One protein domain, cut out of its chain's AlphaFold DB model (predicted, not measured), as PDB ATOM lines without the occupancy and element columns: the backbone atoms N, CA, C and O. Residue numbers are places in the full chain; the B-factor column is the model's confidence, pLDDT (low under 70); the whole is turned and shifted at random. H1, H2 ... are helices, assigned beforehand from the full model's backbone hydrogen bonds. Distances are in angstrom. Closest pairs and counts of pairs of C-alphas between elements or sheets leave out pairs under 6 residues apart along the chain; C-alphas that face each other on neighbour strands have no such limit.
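Overview. This is residues 2 to 134 of the 707 residues of the protein "Protein kinase domain-containing protein" of Nonomuraea zeae (UniProt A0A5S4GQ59). A cluster of helices is built round one long helix, H6: H3, H5 and H8 pack on it, H1 packs across H3 and H5, H2 meets its first residues, and H4 sits off to one side. H7 folds back along H6, and this hairpin extends the long axis, with residues 101 to 107 sticking out at its turn. The printed part has 133 residues with eight named helices, H1 to H8 in chain order, and no named strand: the class is all helix, with mostly crossed packing, lines at more than a shallow tilt. It is compact, with a radius of gyration of the C-alphas of 14.3 A and spans of 47 by 33 by 27 A.

Along the chain. H1, residues 6 to 17, begins at C-alpha 6 (212.782, 291.038, 172.441). H2 is residues 23 to 30, H3 34 to 46 and H4 48 to 59. H5, residues 63 to 78, measures 21.7 A, H6, 82 to 101, 28.9 A, and H7, 106 to 119, 20.4 A. H8, residues 123 to 132, ends at C-alpha 132 (220.158, 286.532, 163.199).

Arrangement. H6 is the hub, touching five helices. It forms helical hairpins with H5, closest C-alphas Arg 71 and Met 87 at 5.8 A, and with H7, Leu 92 and Cys 116 at 5.9 A. H8 touches residues 82 to 89 of H6 about perpendicular at 79 degrees, closest C-alphas Gly 85 and Ile 125 at 4.2 A. H1 touches H3, closest C-alphas Ala 6 and Gly 40 at 3.9 A. H2 touches residues 82 to 84 of H6, closest C-alphas Ala 30 and Leu 83 at 5.1 A. H4 only just touches H5, with 3 pairs of C-alphas within 8 A, closest Ile 52 and Phe 63 at 6.0 A. Every O i to N i+4 pair is within hydrogen-bond range in H1, H2, H3, H4, H6, H7 and H8, and 11 of 12 in H5.

Size, cuts and confidence. The farthest C-alphas, those of Ala 2 and Gln 106, are 48.0 A apart. The printed part has no cut, and its seven links between helices are tight. Residues 103 to 104 are under 70 in pLDDT.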
ATOM      1  N   ALA A   2     218.737 300.200 180.919       70.75
ATOM      2  CA  ALA A   2     217.974 298.958 181.110       70.75
ATOM      3  C   ALA A   2     217.780 298.214 179.774       70.75
ATOM      4  O   ALA A   2     217.304 298.836 178.815       70.75
ATOM      5  N   GLN A   3     218.128 296.919 179.749       77.50
ATOM      6  CA  GLN A   3     217.948 296.017 178.605       77.50
ATOM      7  C   GLN A   3     216.478 295.941 178.188       77.50
ATOM      8  O   GLN A   3     215.572 295.910 179.027       77.50
ATOM      9  N   MET A   4     216.243 295.941 176.880       86.88
ATOM     10  CA  MET A   4     214.909 295.771 176.314       86.88
ATOM     11  C   MET A   4     214.555 294.285 176.212       86.88
ATOM     12  O   MET A   4     215.407 293.450 175.947       86.88
ATOM     13  N   SER A   5     213.275 293.938 176.375       91.44
ATOM     14  CA  SER A   5     212.813 292.604 175.968       91.44
ATOM     15  C   SER A   5     212.804 292.489 174.437       91.44
ATOM     16  O   SER A   5     212.641 293.502 173.756       91.44
ATOM     17  N   ALA A   6     212.869 291.273 173.889       87.62
ATOM     18  CA  ALA A   6     212.782 291.038 172.441       87.62
ATOM     19  C   ALA A   6     211.532 291.683 171.803       87.62
ATOM     20  O   ALA A   6     211.631 292.381 170.796       87.62
ATOM     21  N   ARG A   7     210.360 291.548 172.443       90.88
ATOM     22  CA  ARG A   7     209.115 292.206 171.995       90.88
ATOM     23  C   ARG A   7     209.201 293.728 172.075       90.88
ATOM     24  O   ARG A   7     208.692 294.421 171.199       90.88
ATOM     25  N   SER A   8     209.829 294.260 173.124       92.31
ATOM     26  CA  SER A   8     210.040 295.704 173.264       92.31
ATOM     27  C   SER A   8     210.973 296.238 172.180       92.31
ATOM     28  O   SER A   8     210.720 297.320 171.663       92.31
ATOM     29  N   TYR A   9     212.021 295.487 171.833       93.50
ATOM     30  CA  TYR A   9     212.952 295.829 170.762       93.50
ATOM     31  C   TYR A   9     212.250 295.835 169.402       93.50
ATOM     32  O   TYR A   9     212.292 296.847 168.712       93.50
ATOM     33  N   ALA A  10     211.521 294.765 169.059       92.56
ATOM     34  CA  ALA A  10     210.754 294.678 167.812       92.56
ATOM     35  C   ALA A  10     209.748 295.835 167.666       92.56
ATOM     36  O   ALA A  10     209.667 296.471 166.618       92.56
ATOM     37  N   LYS A  11     209.037 296.182 168.750       92.94
ATOM     38  CA  LYS A  11     208.118 297.330 168.762       92.94
ATOM     39  C   LYS A  11     208.839 298.663 168.542       92.94
ATOM     40  O   LYS A  11     208.325 299.523 167.835       92.94
ATOM     41  N   ALA A  12     210.001 298.854 169.159       92.69
ATOM     42  CA  ALA A  12     210.782 300.074 168.981       92.69
ATOM     43  C   ALA A  12     211.409 300.164 167.580       92.69
ATOM     44  O   ALA A  12     211.504 301.262 167.043       92.69
ATOM     45  N   LEU A  13     211.766 299.031 166.964       93.75
ATOM     46  CA  LEU A  13     212.195 298.973 165.567       93.75
ATOM     47  C   LEU A  13     211.071 299.421 164.621       93.75
ATOM     48  O   LEU A  13     211.311 300.227 163.729       93.75
ATOM     49  N   LEU A  14     209.832 298.978 164.860       93.25
ATOM     50  CA  LEU A  14     208.671 299.444 164.097       93.25
ATOM     51  C   LEU A  14     208.447 300.960 164.260       93.25
ATOM     52  O   LEU A  14     208.219 301.653 163.277       93.25
ATOM     53  N   GLN A  15     208.594 301.495 165.476       92.50
ATOM     54  CA  GLN A  15     208.506 302.944 165.719       92.50
ATOM     55  C   GLN A  15     209.601 303.741 164.993       92.50
ATOM     56  O   GLN A  15     209.351 304.865 164.556       92.50
ATOM     57  N   GLU A  16     210.799 303.169 164.847       93.69
ATOM     58  CA  GLU A  16     211.887 303.761 164.062       93.69
ATOM     59  C   GLU A  16     211.529 303.826 162.570       93.69
ATOM     60  O   GLU A  16     211.746 304.856 161.926       93.69
ATOM     61  N   ILE A  17     210.915 302.763 162.039       92.81
ATOM     62  CA  ILE A  17     210.425 302.699 160.653       92.81
ATOM     63  C   ILE A  17     209.338 303.750 160.413       92.81
ATOM     64  O   ILE A  17     209.427 304.531 159.470       92.81
ATOM     65  N   GLU A  18     208.371 303.848 161.325       90.56
ATOM     66  CA  GLU A  18     207.278 304.828 161.281       90.56
ATOM     67  C   GLU A  18     207.737 306.289 161.475       90.56
ATOM     68  O   GLU A  18     206.910 307.199 161.442       90.56
ATOM     69  N   GLY A  19     209.029 306.537 161.733       87.81
ATOM     70  CA  GLY A  19     209.556 307.877 162.015       87.81
ATOM     71  C   GLY A  19     209.067 308.459 163.346       87.81
ATOM     72  O   GLY A  19     209.128 309.669 163.557       87.81
ATOM     73  N   ARG A  20     208.560 307.608 164.248       87.06
ATOM     74  CA  ARG A  20     208.038 307.988 165.572       87.06
ATOM     75  C   ARG A  20     209.114 307.938 166.665       87.06
ATOM     76  O   ARG A  20     208.885 308.446 167.762       87.06
ATOM     77  N   SER A  21     210.272 307.342 166.384       85.38
ATOM     78  CA  SER A  21     211.435 307.343 167.277       85.38
ATOM     79  C   SER A  21     212.171 308.686 167.252       85.38
ATOM     80  O   SER A  21     212.459 309.233 166.192       85.38
ATOM     81  N   GLY A  22     212.515 309.211 168.431       84.44
ATOM     82  CA  GLY A  22     213.457 310.332 168.559       84.44
ATOM     83  C   GLY A  22     214.908 309.858 168.705       84.44
ATOM     84  O   GLY A  22     215.142 308.712 169.084       84.44
ATOM     85  N   GLU A  23     215.884 310.759 168.536       84.56
ATOM     86  CA  GLU A  23     217.333 310.445 168.562       84.56
ATOM     87  C   GLU A  23     217.777 309.598 169.768       84.56
ATOM     88  O   GLU A  23     218.568 308.667 169.636       84.56
ATOM     89  N   ARG A  24     217.238 309.874 170.967       85.69
ATOM     90  CA  ARG A  24     217.553 309.095 172.181       85.69
ATOM     91  C   ARG A  24     217.071 307.647 172.108       85.69
ATOM     92  O   ARG A  24     217.691 306.773 172.708       85.69
ATOM     93  N   GLN A  25     215.943 307.399 171.449       87.06
ATOM     94  CA  GLN A  25     215.385 306.058 171.297       87.06
ATOM     95  C   GLN A  25     216.164 305.264 170.250       87.06
ATOM     96  O   GLN A  25     216.500 304.112 170.517       87.06
ATOM     97  N   THR A  26     216.520 305.894 169.129       87.31
ATOM     98  CA  THR A  26     217.406 305.314 168.110       87.31
ATOM     99  C   THR A  26     218.761 304.951 168.720       87.31
ATOM    100  O   THR A  26     219.205 303.811 168.605       87.31
ATOM    101  N   ALA A  27     219.355 305.861 169.504       87.38
ATOM    102  CA  ALA A  27     220.603 305.583 170.210       87.38
ATOM    103  C   ALA A  27     220.484 304.404 171.180       87.38
ATOM    104  O   ALA A  27     221.332 303.514 171.197       87.38
ATOM    105  N   ARG A  28     219.380 304.345 171.932       89.00
ATOM    106  CA  ARG A  28     219.101 303.228 172.836       89.00
ATOM    107  C   ARG A  28     218.947 301.898 172.096       89.00
ATOM    108  O   ARG A  28     219.397 300.886 172.626       89.00
ATOM    109  N   LEU A  29     218.311 301.884 170.923       89.69
ATOM    110  CA  LEU A  29     218.189 300.693 170.076       89.69
ATOM    111  C   LEU A  29     219.564 300.193 169.612       89.69
ATOM    112  O   LEU A  29     219.836 299.001 169.705       89.69
ATOM    113  N   ALA A  30     220.440 301.099 169.173       89.06
ATOM    114  CA  ALA A  30     221.778 300.754 168.694       89.06
ATOM    115  C   ALA A  30     222.745 300.265 169.785       89.06
ATOM    116  O   ALA A  30     223.681 299.533 169.476       89.06
ATOM    117  N   GLU A  31     222.530 300.653 171.044       89.88
ATOM    118  CA  GLU A  31     223.371 300.275 172.191       89.88
ATOM    119  C   GLU A  31     222.910 298.985 172.907       89.88
ATOM    120  O   GLU A  31     223.404 298.672 173.993       89.88
ATOM    121  N   GLN A  32     221.944 298.238 172.355       92.12
ATOM    122  CA  GLN A  32     221.527 296.955 172.937       92.12
ATOM    123  C   GLN A  32     222.585 295.858 172.729       92.12
ATOM    124  O   GLN A  32     223.351 295.877 171.766       92.12
ATOM    125  N   ASP A  33     222.610 294.880 173.636       90.56
ATOM    126  CA  ASP A  33     223.478 293.708 173.519       90.56
ATOM    127  C   ASP A  33     223.038 292.766 172.386       90.56
ATOM    128  O   ASP A  33     221.890 292.788 171.938       90.56
ATOM    129  N   GLU A  34     223.959 291.911 171.942       89.00
ATOM    130  CA  GLU A  34     223.746 291.008 170.808       89.00
ATOM    131  C   GLU A  34     222.557 290.051 170.997       89.00
ATOM    132  O   GLU A  34     221.828 289.820 170.036       89.00
ATOM    133  N   ASP A  35     222.303 289.538 172.207       88.81
ATOM    134  CA  ASP A  35     221.187 288.610 172.464       88.81
ATOM    135  C   ASP A  35     219.832 289.321 172.334       88.81
ATOM    136  O   ASP A  35     218.905 288.814 171.692       88.81
ATOM    137  N   THR A  36     219.736 290.539 172.876       91.25
ATOM    138  CA  THR A  36     218.555 291.396 172.724       91.25
ATOM    139  C   THR A  36     218.310 291.757 171.258       91.25
ATOM    140  O   THR A  36     217.174 291.649 170.782       91.25
ATOM    141  N   VAL A  37     219.360 292.152 170.528       91.50
ATOM    142  CA  VAL A  37     219.270 292.494 169.099       91.50
ATOM    143  C   VAL A  37     218.856 291.275 168.280       91.50
ATOM    144  O   VAL A  37     217.944 291.389 167.464       91.50
ATOM    145  N   GLN A  38     219.463 290.109 168.519       91.62
ATOM    146  CA  GLN A  38     219.141 288.863 167.827       91.62
ATOM    147  C   GLN A  38     217.665 288.504 168.007       91.62
ATOM    148  O   GLN A  38     216.916 288.442 167.034       91.62
ATOM    149  N   LYS A  39     217.222 288.312 169.255       91.94
ATOM    150  CA  LYS A  39     215.848 287.881 169.554       91.94
ATOM    151  C   LYS A  39     214.821 288.924 169.123       91.94
ATOM    152  O   LYS A  39     213.726 288.569 168.681       91.94
ATOM    153  N   GLY A  40     215.154 290.207 169.254       93.50
ATOM    154  CA  GLY A  40     214.311 291.313 168.815       93.50
ATOM    155  C   GLY A  40     214.150 291.369 167.295       93.50
ATOM    156  O   GLY A  40     213.022 291.450 166.811       93.50
ATOM    157  N   ALA A  41     215.252 291.273 166.547       94.38
ATOM    158  CA  ALA A  41     215.243 291.234 165.085       94.38
ATOM    159  C   ALA A  41     214.529 289.987 164.558       94.38
ATOM    160  O   ALA A  41     213.693 290.096 163.664       94.38
ATOM    161  N   GLU A  42     214.797 288.820 165.151       93.06
ATOM    162  CA  GLU A  42     214.088 287.583 164.830       93.06
ATOM    163  C   GLU A  42     212.589 287.750 165.027       93.06
ATOM    164  O   GLU A  42     211.847 287.415 164.118       93.06
ATOM    165  N   THR A  43     212.144 288.288 166.171       93.81
ATOM    166  CA  THR A  43     210.720 288.536 166.457       93.81
ATOM    167  C   THR A  43     210.089 289.440 165.395       93.81
ATOM    168  O   THR A  43     209.018 289.122 164.894       93.81
ATOM    169  N   PHE A  44     210.768 290.522 165.007       95.69
ATOM    170  CA  PHE A  44     210.276 291.441 163.980       95.69
ATOM    171  C   PHE A  44     210.176 290.783 162.594       95.69
ATOM    172  O   PHE A  44     209.129 290.836 161.958       95.69
ATOM    173  N   LEU A  45     211.245 290.130 162.125       94.56
ATOM    174  CA  LEU A  45     211.278 289.473 160.809       94.56
ATOM    175  C   LEU A  45     210.242 288.346 160.716       94.56
ATOM    176  O   LEU A  45     209.606 288.125 159.692       94.56
ATOM    177  N   ASN A  46     210.042 287.647 161.823       91.88
ATOM    178  CA  ASN A  46     209.028 286.622 161.983       91.88
ATOM    179  C   ASN A  46     207.598 287.146 161.776       91.88
ATOM    180  O   ASN A  46     206.758 286.419 161.243       91.88
ATOM    181  N   ASP A  47     207.321 288.375 162.198       93.19
ATOM    182  CA  ASP A  47     206.007 289.018 162.113       93.19
ATOM    183  C   ASP A  47     205.940 290.005 160.922       93.19
ATOM    184  O   ASP A  47     205.039 290.835 160.826       93.19
ATOM    185  N   ILE A  48     206.883 289.912 159.973       92.56
ATOM    186  CA  ILE A  48     207.068 290.912 158.911       92.56
ATOM    187  C   ILE A  48     205.863 291.055 157.977       92.56
ATOM    188  O   ILE A  48     205.548 292.168 157.572       92.56
ATOM    189  N   LEU A  49     205.153 289.964 157.670       90.06
ATOM    190  CA  LEU A  49     203.944 290.025 156.838       90.06
ATOM    191  C   LEU A  49     202.812 290.784 157.546       90.06
ATOM    192  O   LEU A  49     202.102 291.558 156.905       90.06
ATOM    193  N   ASP A  50     202.691 290.624 158.867       90.62
ATOM    194  CA  ASP A  50     201.728 291.379 159.671       90.62
ATOM    195  C   ASP A  50     202.128 292.859 159.727       90.62
ATOM    196  O   ASP A  50     201.272 293.741 159.677       90.62
ATOM    197  N   HIS A  51     203.430 293.155 159.795       92.56
ATOM    198  CA  HIS A  51     203.933 294.527 159.745       92.56
ATOM    199  C   HIS A  51     203.640 295.212 158.402       92.56
ATOM    200  O   HIS A  51     203.115 296.323 158.424       92.56
ATOM    201  N   ILE A  52     203.886 294.542 157.268       90.00
ATOM    202  CA  ILE A  52     203.547 295.051 155.925       90.00
ATOM    203  C   ILE A  52     202.048 295.356 155.848       90.00
ATOM    204  O   ILE A  52     201.654 296.493 155.590       90.00
ATOM    205  N   SER A  53     201.208 294.359 156.151       87.81
ATOM    206  CA  SER A  53     199.755 294.485 156.011       87.81
ATOM    207  C   SER A  53     199.177 295.599 156.885       87.81
ATOM    208  O   SER A  53     198.302 296.335 156.432       87.81
ATOM    209  N   ASN A  54     199.630 295.721 158.137       88.06
ATOM    210  CA  ASN A  54     199.131 296.754 159.045       88.06
ATOM    211  C   ASN A  54     199.613 298.150 158.629       88.06
ATOM    212  O   ASN A  54     198.829 299.098 158.643       88.06
ATOM    213  N   TYR A  55     200.880 298.281 158.228       88.50
ATOM    214  CA  TYR A  55     201.440 299.572 157.841       88.50
ATOM    215  C   TYR A  55     200.768 300.136 156.585       88.50
ATOM    216  O   TYR A  55     200.343 301.293 156.589       88.50
ATOM    217  N   GLU A  56     200.624 299.320 155.537       85.12
ATOM    218  CA  GLU A  56     199.990 299.726 154.277       85.12
ATOM    219  C   GLU A  56     198.507 300.074 154.470       85.12
ATOM    220  O   GLU A  56     198.005 301.027 153.867       85.12
ATOM    221  N   MET A  57     197.815 299.360 155.366       86.94
ATOM    222  CA  MET A  57     196.428 299.657 155.732       86.94
ATOM    223  C   MET A  57     196.292 301.015 156.438       86.94
ATOM    224  O   MET A  57     195.339 301.751 156.165       86.94
ATOM    225  N   GLU A  58     197.229 301.364 157.323       85.12
ATOM    226  CA  GLU A  58     197.217 302.634 158.061       85.12
ATOM    227  C   GLU A  58     197.692 303.831 157.220       85.12
ATOM    228  O   GLU A  58     197.103 304.910 157.307       85.12
ATOM    229  N   HIS A  59     198.737 303.664 156.401       81.19
ATOM    230  CA  HIS A  59     199.455 304.785 155.777       81.19
ATOM    231  C   HIS A  59     199.243 304.902 154.259       81.19
ATOM    232  O   HIS A  59     199.643 305.908 153.676       81.19
ATOM    233  N   ARG A  60     198.618 303.908 153.601       79.69
ATOM    234  CA  ARG A  60     198.497 303.797 152.126       79.69
ATOM    235  C   ARG A  60     199.825 303.965 151.357       79.69
ATOM    236  O   ARG A  60     199.796 304.206 150.152       79.69
ATOM    237  N   ALA A  61     200.960 303.873 152.044       74.75
ATOM    238  CA  ALA A  61     202.308 304.073 151.528       74.75
ATOM    239  C   ALA A  61     203.072 302.743 151.539       74.75
ATOM    240  O   ALA A  61     202.774 301.875 152.357       74.75
ATOM    241  N   ASP A  62     204.055 302.609 150.648       86.94
ATOM    242  CA  ASP A  62     204.900 301.417 150.523       86.94
ATOM    243  C   ASP A  62     205.796 301.231 151.765       86.94
ATOM    244  O   ASP A  62     206.603 302.101 152.112       86.94
ATOM    245  N   PHE A  63     205.651 300.084 152.436       93.12
ATOM    246  CA  PHE A  63     206.410 299.749 153.641       93.12
ATOM    247  C   PHE A  63     207.912 299.586 153.374       93.12
ATOM    248  O   PHE A  63     208.725 299.956 154.224       93.12
ATOM    249  N   LEU A  64     208.303 299.088 152.193       91.88
ATOM    250  CA  LEU A  64     209.714 298.949 151.823       91.88
ATOM    251  C   LEU A  64     210.399 300.318 151.783       91.88
ATOM    252  O   LEU A  64     211.485 300.483 152.343       91.88
ATOM    253  N   SER A  65     209.731 301.310 151.193       92.56
ATOM    254  CA  SER A  65     210.211 302.692 151.146       92.56
ATOM    255  C   SER A  65     210.426 303.272 152.554       92.56
ATOM    256  O   SER A  65     211.471 303.864 152.828       92.56
ATOM    257  N   ALA A  66     209.499 303.032 153.488       94.25
ATOM    258  CA  ALA A  66     209.630 303.483 154.878       94.25
ATOM    259  C   ALA A  66     210.820 302.833 155.610       94.25
ATOM    260  O   ALA A  66     211.545 303.503 156.356       94.25
ATOM    261  N   CYS A  67     211.056 301.535 155.385       95.06
ATOM    262  CA  CYS A  67     212.231 300.843 155.916       95.06
ATOM    263  C   CYS A  67     213.536 301.421 155.359       95.06
ATOM    264  O   CYS A  67     214.489 301.621 156.118       95.06
ATOM    265  N   ASP A  68     213.579 301.741 154.065       93.38
ATOM    266  CA  ASP A  68     214.759 302.342 153.448       93.38
ATOM    267  C   ASP A  68     215.045 303.750 153.971       93.38
ATOM    268  O   ASP A  68     216.194 304.076 154.280       93.38
ATOM    269  N   GLU A  69     214.014 304.573 154.162       94.31
ATOM    270  CA  GLU A  69     214.176 305.881 154.795       94.31
ATOM    271  C   GLU A  69     214.712 305.758 156.224       94.31
ATOM    272  O   GLU A  69     215.630 306.487 156.607       94.31
ATOM    273  N   ALA A  70     214.187 304.817 157.014       93.62
ATOM    274  CA  ALA A  70     214.681 304.555 158.363       93.62
ATOM    275  C   ALA A  70     216.145 304.107 158.350       93.62
ATOM    276  O   ALA A  70     216.964 304.618 159.116       93.62
ATOM    277  N   ARG A  71     216.510 303.216 157.424       95.19
ATOM    278  CA  ARG A  71     217.892 302.775 157.220       95.19
ATOM    279  C   ARG A  71     218.819 303.952 156.913       95.19
ATOM    280  O   ARG A  71     219.894 304.044 157.503       95.19
ATOM    281  N   LEU A  72     218.406 304.870 156.035       93.19
ATOM    282  CA  LEU A  72     219.176 306.068 155.687       93.19
ATOM    283  C   LEU A  72     219.285 307.061 156.855       93.19
ATOM    284  O   LEU A  72     220.364 307.615 157.072       93.19
ATOM    285  N   ARG A  73     218.221 307.243 157.651       92.12
ATOM    286  CA  ARG A  73     218.269 308.047 158.889       92.12
ATOM    287  C   ARG A  73     219.291 307.484 159.878       92.12
ATOM    288  O   ARG A  73     220.135 308.225 160.378       92.12
ATOM    289  N   ILE A  74     219.270 306.171 160.104       92.12
ATOM    290  CA  ILE A  74     220.216 305.483 160.997       92.12
ATOM    291  C   ILE A  74     221.648 305.598 160.453       92.12
ATOM    292  O   ILE A  74     222.577 305.836 161.225       92.12
ATOM    293  N   ALA A  75     221.843 305.512 159.133       91.69
ATOM    294  CA  ALA A  75     223.155 305.676 158.504       91.69
ATOM    295  C   ALA A  75     223.796 307.046 158.784       91.69
ATOM    296  O   ALA A  75     225.021 307.140 158.844       91.69
ATOM    297  N   ALA A  76     222.995 308.101 158.963       87.56
ATOM    298  CA  ALA A  76     223.502 309.455 159.179       87.56
ATOM    299  C   ALA A  76     224.182 309.646 160.549       87.56
ATOM    300  O   ALA A  76     225.050 310.508 160.675       87.56
ATOM    301  N   GLY A  77     223.818 308.851 161.564       83.31
ATOM    302  CA  GLY A  77     224.350 308.992 162.928       83.31
ATOM    303  C   GLY A  77     224.956 307.725 163.533       83.31
ATOM    304  O   GLY A  77     225.806 307.815 164.415       83.31
ATOM    305  N   GLN A  78     224.536 306.543 163.080       85.94
ATOM    306  CA  GLN A  78     224.850 305.251 163.697       85.94
ATOM    307  C   GLN A  78     225.126 304.159 162.658       85.94
ATOM    308  O   GLN A  78     224.740 303.001 162.841       85.94
ATOM    309  N   ARG A  79     225.805 304.507 161.560       87.38
ATOM    310  CA  ARG A  79     226.097 303.574 160.461       87.38
ATOM    311  C   ARG A  79     226.772 302.283 160.918       87.38
ATOM    312  O   ARG A  79     226.421 301.221 160.430       87.38
ATOM    313  N   ASP A  80     227.687 302.362 161.882       87.31
ATOM    314  CA  ASP A  80     228.431 301.197 162.371       87.31
ATOM    315  C   ASP A  80     227.690 300.345 163.417       87.31
ATOM    316  O   ASP A  80     228.265 299.388 163.944       87.31
ATOM    317  N   SER A  81     226.429 300.671 163.717       90.12
ATOM    318  CA  SER A  81     225.621 299.965 164.716       90.12
ATOM    319  C   SER A  81     225.028 298.647 164.204       90.12
ATOM    320  O   SER A  81     224.749 298.470 163.016       90.12
ATOM    321  N   SER A  82     224.737 297.740 165.142       90.12
ATOM    322  CA  SER A  82     223.967 296.518 164.882       90.12
ATOM    323  C   SER A  82     222.562 296.823 164.346       90.12
ATOM    324  O   SER A  82     222.055 296.092 163.495       90.12
ATOM    325  N   LEU A  83     221.967 297.940 164.776       93.50
ATOM    326  CA  LEU A  83     220.675 298.434 164.308       93.50
ATOM    327  C   LEU A  83     220.672 298.700 162.795       93.50
ATOM    328  O   LEU A  83     219.746 298.271 162.106       93.50
ATOM    329  N   TYR A  84     221.714 299.345 162.261       94.75
ATOM    330  CA  TYR A  84     221.837 299.586 160.819       94.75
ATOM    331  C   TYR A  84     221.934 298.274 160.023       94.75
ATOM    332  O   TYR A  84     221.279 298.111 158.988       94.75
ATOM    333  N   GLY A  85     222.703 297.307 160.533       95.62
ATOM    334  CA  GLY A  85     222.799 295.971 159.946       95.62
ATOM    335  C   GLY A  85     221.456 295.233 159.934       95.62
ATOM    336  O   GLY A  85     221.067 294.685 158.903       95.62
ATOM    337  N   VAL A  86     220.722 295.254 161.055       96.12
ATOM    338  CA  VAL A  86     219.379 294.655 161.161       96.12
ATOM    339  C   VAL A  86     218.406 295.322 160.195       96.12
ATOM    340  O   VAL A  86     217.688 294.618 159.492       96.12
ATOM    341  N   MET A  87     218.414 296.654 160.095       96.19
ATOM    342  CA  MET A  87     217.549 297.366 159.151       96.19
ATOM    343  C   MET A  87     217.881 297.013 157.696       96.19
ATOM    344  O   MET A  87     216.986 296.822 156.882       96.19
ATOM    345  N   SER A  88     219.165 296.837 157.375       97.00
ATOM    346  CA  SER A  88     219.593 296.376 156.049       97.00
ATOM    347  C   SER A  88     219.079 294.962 155.742       97.00
ATOM    348  O   SER A  88     218.626 294.699 154.630       97.00
ATOM    349  N   LEU A  89     219.082 294.058 156.729       97.06
ATOM    350  CA  LEU A  89     218.508 292.714 156.590       97.06
ATOM    351  C   LEU A  89     216.974 292.738 156.449       97.06
ATOM    352  O   LEU A  89     216.417 291.930 155.701       97.06
ATOM    353  N   VAL A  90     216.290 293.663 157.132       97.00
ATOM    354  CA  VAL A  90     214.847 293.901 156.964       97.00
ATOM    355  C   VAL A  90     214.546 294.344 155.534       97.00
ATOM    356  O   VAL A  90     213.731 293.700 154.879       97.00
ATOM    357  N   CYS A  91     215.246 295.360 155.017       96.56
ATOM    358  CA  CYS A  91     215.098 295.819 153.633       96.56
ATOM    359  C   CYS A  91     215.328 294.686 152.621       96.56
ATOM    360  O   CYS A  91     214.533 294.510 151.699       96.56
ATOM    361  N   LEU A  92     216.375 293.875 152.818       96.31
ATOM    362  CA  LEU A  92     216.636 292.699 151.982       96.31
ATOM    363  C   LEU A  92     215.466 291.709 152.010       96.31
ATOM    364  O   LEU A  92     215.004 291.264 150.963       96.31
ATOM    365  N   THR A  93     214.969 291.375 153.202       94.88
ATOM    366  CA  THR A  93     213.859 290.423 153.358       94.88
ATOM    367  C   THR A  93     212.596 290.949 152.680       94.88
ATOM    368  O   THR A  93     211.956 290.211 151.936       94.88
ATOM    369  N   LEU A  94     212.270 292.230 152.870       93.38
ATOM    370  CA  LEU A  94     211.117 292.877 152.245       93.38
ATOM    371  C   LEU A  94     211.217 292.891 150.722       93.38
ATOM    372  O   LEU A  94     210.268 292.479 150.063       93.38
ATOM    373  N   LYS A  95     212.365 293.287 150.157       92.69
ATOM    374  CA  LYS A  95     212.547 293.324 148.699       92.69
ATOM    375  C   LYS A  95     212.360 291.942 148.068       92.69
ATOM    376  O   LYS A  95     211.766 291.819 146.999       92.69
ATOM    377  N   LEU A  96     212.845 290.896 148.735       91.19
ATOM    378  CA  LEU A  96     212.716 289.519 148.257       91.19
ATOM    379  C   LEU A  96     211.308 288.941 148.453       91.19
ATOM    380  O   LEU A  96     210.864 288.136 147.634       91.19
ATOM    381  N   LEU A  97     210.586 289.358 149.498       87.75
ATOM    382  CA  LEU A  97     209.167 289.034 149.662       87.75
ATOM    383  C   LEU A  97     208.311 289.721 148.593       87.75
ATOM    384  O   LEU A  97     207.475 289.060 147.985       87.75
ATOM    385  N   ASP A  98     208.553 291.002 148.316       85.06
ATOM    386  CA  ASP A  98     207.860 291.762 147.268       85.06
ATOM    387  C   ASP A  98     208.035 291.101 145.890       85.06
ATOM    388  O   ASP A  98     207.050 290.742 145.242       85.06
ATOM    389  N   ARG A  99     209.282 290.765 145.516       83.12
ATOM    390  CA  ARG A  99     209.597 289.978 144.305       83.12
ATOM    391  C   ARG A  99     208.760 288.702 144.195       83.12
ATOM    392  O   ARG A  99     208.404 288.293 143.093       83.12
ATOM    393  N   ARG A 100     208.473 288.036 145.316       76.38
ATOM    394  CA  ARG A 100     207.724 286.775 145.330       76.38
ATOM    395  C   ARG A 100     206.225 286.964 145.089       76.38
ATOM    396  O   ARG A 100     205.601 286.064 144.531       76.38
ATOM    397  N   PHE A 101     205.643 288.068 145.549       74.44
ATOM    398  CA  PHE A 101     204.209 288.335 145.393       74.44
ATOM    399  C   PHE A 101     203.860 289.003 144.057       74.44
ATOM    400  O   PHE A 101     202.685 289.067 143.697       74.44
ATOM    401  N   GLN A 102     204.866 289.456 143.310       70.50
ATOM    402  CA  GLN A 102     204.706 290.027 141.978       70.50
ATOM    403  C   GLN A 102     204.711 288.959 140.878       70.50
ATOM    404  O   GLN A 102     205.243 287.856 141.029       70.50
ATOM    405  N   SER A 103     204.109 289.303 139.737       65.12
ATOM    406  CA  SER A 103     204.207 288.488 138.528       65.12
ATOM    407  C   SER A 103     205.670 288.372 138.079       65.12
ATOM    408  O   SER A 103     206.425 289.334 138.213       65.12
ATOM    409  N   PRO A 104     206.075 287.226 137.516       64.56
ATOM    410  CA  PRO A 104     207.445 287.014 137.080       64.56
ATOM    411  C   PRO A 104     207.785 287.935 135.902       64.56
ATOM    412  O   PRO A 104     207.334 287.722 134.778       64.56
ATOM    413  N   ASP A 105     208.582 288.962 136.183       75.81
ATOM    414  CA  ASP A 105     209.180 289.873 135.210       75.81
ATOM    415  C   ASP A 105     210.705 289.857 135.373       75.81
ATOM    416  O   ASP A 105     211.221 290.042 136.476       75.81
ATOM    417  N   GLN A 106     211.437 289.590 134.288       74.56
ATOM    418  CA  GLN A 106     212.894 289.429 134.349       74.56
ATOM    419  C   GLN A 106     213.597 290.724 134.761       74.56
ATOM    420  O   GLN A 106     214.583 290.671 135.497       74.56
ATOM    421  N   GLU A 107     213.084 291.873 134.323       81.69
ATOM    422  CA  GLU A 107     213.684 293.165 134.643       81.69
ATOM    423  C   GLU A 107     213.474 293.515 136.120       81.69
ATOM    424  O   GLU A 107     214.446 293.789 136.821       81.69
ATOM    425  N   ALA A 108     212.251 293.374 136.640       81.62
ATOM    426  CA  ALA A 108     211.976 293.555 138.066       81.62
ATOM    427  C   ALA A 108     212.805 292.610 138.959       81.62
ATOM    428  O   ALA A 108     213.267 292.997 140.037       81.62
ATOM    429  N   GLN A 109     213.038 291.368 138.515       83.06
ATOM    430  CA  GLN A 109     213.915 290.432 139.223       83.06
ATOM    431  C   GLN A 109     215.373 290.905 139.234       83.06
ATOM    432  O   GLN A 109     216.015 290.851 140.284       83.06
ATOM    433  N   ARG A 110     215.877 291.401 138.097       85.94
ATOM    434  CA  ARG A 110     217.228 291.962 137.976       85.94
ATOM    435  C   ARG A 110     217.408 293.180 138.880       85.94
ATOM    436  O   ARG A 110     218.376 293.229 139.633       85.94
ATOM    437  N   GLU A 111     216.454 294.107 138.882       90.31
ATOM    438  CA  GLU A 111     216.463 295.279 139.767       90.31
ATOM    439  C   GLU A 111     216.459 294.884 141.253       90.31
ATOM    440  O   GLU A 111     217.167 295.478 142.071       90.31
ATOM    441  N   ALA A 112     215.689 293.855 141.625       89.94
ATOM    442  CA  ALA A 112     215.682 293.333 142.987       89.94
ATOM    443  C   ALA A 112     217.035 292.724 143.390       89.94
ATOM    444  O   ALA A 112     217.500 292.959 144.510       89.94
ATOM    445  N   ASP A 113     217.678 291.976 142.491       92.06
ATOM    446  CA  ASP A 113     219.001 291.393 142.721       92.06
ATOM    447  C   ASP A 113     220.100 292.471 142.800       92.06
ATOM    448  O   ASP A 113     220.976 292.396 143.667       92.06
ATOM    449  N   GLU A 114     220.028 293.522 141.976       94.88
ATOM    450  CA  GLU A 114     220.928 294.684 142.036       94.88
ATOM    451  C   GLU A 114     220.787 295.439 143.368       94.88
ATOM    452  O   GLU A 114     221.788 295.736 144.027       94.88
ATOM    453  N   TYR A 115     219.549 295.672 143.819       94.88
ATOM    454  CA  TYR A 115     219.270 296.277 145.122       94.88
ATOM    455  C   TYR A 115     219.851 295.445 146.275       94.88
ATOM    456  O   TYR A 115     220.554 295.974 147.139       94.88
ATOM    457  N   CYS A 116     219.611 294.129 146.277       95.81
ATOM    458  CA  CYS A 116     220.142 293.238 147.310       95.81
ATOM    459  C   CYS A 116     221.674 293.205 147.294       95.81
ATOM    460  O   CYS A 116     222.300 293.241 148.353       95.81
ATOM    461  N   THR A 117     222.289 293.210 146.110       96.88
ATOM    462  CA  THR A 117     223.748 293.281 145.950       96.88
ATOM    463  C   THR A 117     224.319 294.553 146.575       96.88
ATOM    464  O   THR A 117     225.311 294.490 147.306       96.88
ATOM    465  N   ALA A 118     223.672 295.703 146.360       96.06
ATOM    466  CA  ALA A 118     224.117 296.984 146.903       96.06
ATOM    467  C   ALA A 118     224.134 297.012 148.444       96.06
ATOM    468  O   ALA A 118     225.025 297.626 149.036       96.06
ATOM    469  N   LEU A 119     223.211 296.307 149.110       95.69
ATOM    470  CA  LEU A 119     223.186 296.215 150.576       95.69
ATOM    471  C   LEU A 119     224.437 295.528 151.151       95.69
ATOM    472  O   LEU A 119     224.886 295.889 152.239       95.69
ATOM    473  N   PHE A 120     225.042 294.582 150.422       95.94
ATOM    474  CA  PHE A 120     226.240 293.847 150.863       95.94
ATOM    475  C   PHE A 120     227.551 294.626 150.730       95.94
ATOM    476  O   PHE A 120     228.585 294.155 151.218       95.94
ATOM    477  N   ALA A 121     227.522 295.823 150.133       92.19
ATOM    478  CA  ALA A 121     228.660 296.740 150.150       92.19
ATOM    479  C   ALA A 121     228.992 297.218 151.577       92.19
ATOM    480  O   ALA A 121     230.137 297.566 151.861       92.19
ATOM    481  N   ASP A 122     228.007 297.219 152.482       93.31
ATOM    482  CA  ASP A 122     228.200 297.593 153.880       93.31
ATOM    483  C   ASP A 122     228.450 296.349 154.760       93.31
ATOM    484  O   ASP A 122     227.668 295.397 154.729       93.31
ATOM    485  N   PRO A 123     229.517 296.304 155.581       94.75
ATOM    486  CA  PRO A 123     229.827 295.131 156.400       94.75
ATOM    487  C   PRO A 123     228.786 294.848 157.494       94.75
ATOM    488  O   PRO A 123     228.759 293.739 158.036       94.75
ATOM    489  N   GLN A 124     227.930 295.812 157.846       95.06
ATOM    490  CA  GLN A 124     226.977 295.652 158.944       95.06
ATOM    491  C   GLN A 124     225.858 294.655 158.627       95.06
ATOM    492  O   GLN A 124     225.437 293.929 159.528       95.06
ATOM    493  N   ILE A 125     225.429 294.520 157.362       96.31
ATOM    494  CA  ILE A 125     224.455 293.474 156.997       96.31
ATOM    495  C   ILE A 125     225.039 292.075 157.226       96.31
ATOM    496  O   ILE A 125     224.351 291.187 157.723       96.31
ATOM    497  N   LYS A 126     226.339 291.887 156.963       96.50
ATOM    498  CA  LYS A 126     227.033 290.606 157.165       96.50
ATOM    499  C   LYS A 126     227.089 290.240 158.652       96.50
ATOM    500  O   LYS A 126     226.876 289.083 159.012       96.50
ATOM    501  N   LYS A 127     227.302 291.233 159.528       95.25
ATOM    502  CA  LYS A 127     227.224 291.058 160.991       95.25
ATOM    503  C   LYS A 127     225.802 290.747 161.459       95.25
ATOM    504  O   LYS A 127     225.623 289.862 162.289       95.25
ATOM    505  N   ALA A 128     224.796 291.426 160.908       96.00
ATOM    506  CA  ALA A 128     223.400 291.139 161.223       96.00
ATOM    507  C   ALA A 128     223.001 289.719 160.801       96.00
ATOM    508  O   ALA A 128     222.357 289.019 161.572       96.00
ATOM    509  N   ILE A 129     223.451 289.255 159.630       96.38
ATOM    510  CA  ILE A 129     223.249 287.872 159.180       96.38
ATOM    511  C   ILE A 129     223.922 286.890 160.140       96.38
ATOM    512  O   ILE A 129     223.262 285.956 160.587       96.38
ATOM    513  N   ARG A 130     225.188 287.125 160.523       95.62
ATOM    514  CA  ARG A 130     225.903 286.294 161.511       95.62
ATOM    515  C   ARG A 130     225.107 286.107 162.799       95.62
ATOM    516  O   ARG A 130     225.081 285.005 163.344       95.62
ATOM    517  N   LEU A 131     224.492 287.190 163.266       93.38
ATOM    518  CA  LEU A 131     223.732 287.230 164.504       93.38
ATOM    519  C   LEU A 131     222.359 286.556 164.362       93.38
ATOM    520  O   LEU A 131     222.041 285.646 165.119       93.38
ATOM    521  N   VAL A 132     221.557 286.967 163.376       94.19
ATOM    522  CA  VAL A 132     220.158 286.532 163.199       94.19
ATOM    523  C   VAL A 132     220.049 285.089 162.691       94.19
ATOM    524  O   VAL A 132     219.118 284.375 163.056       94.19
ATOM    525  N   TYR A 133     220.995 284.619 161.876       94.50
ATOM    526  CA  TYR A 133     220.999 283.246 161.348       94.50
ATOM    527  C   TYR A 133     221.810 282.268 162.206       94.50
ATOM    528  O   TYR A 133     221.986 281.112 161.821       94.50
ATOM    529  N   ARG A 134     222.276 282.690 163.389       90.69
ATOM    530  CA  ARG A 134     222.963 281.794 164.323       90.69
ATOM    531  C   ARG A 134     222.058 280.597 164.673       90.69
ATOM    532  O   ARG A 134     220.883 280.819 164.977       90.69
TER     533      ARG A 134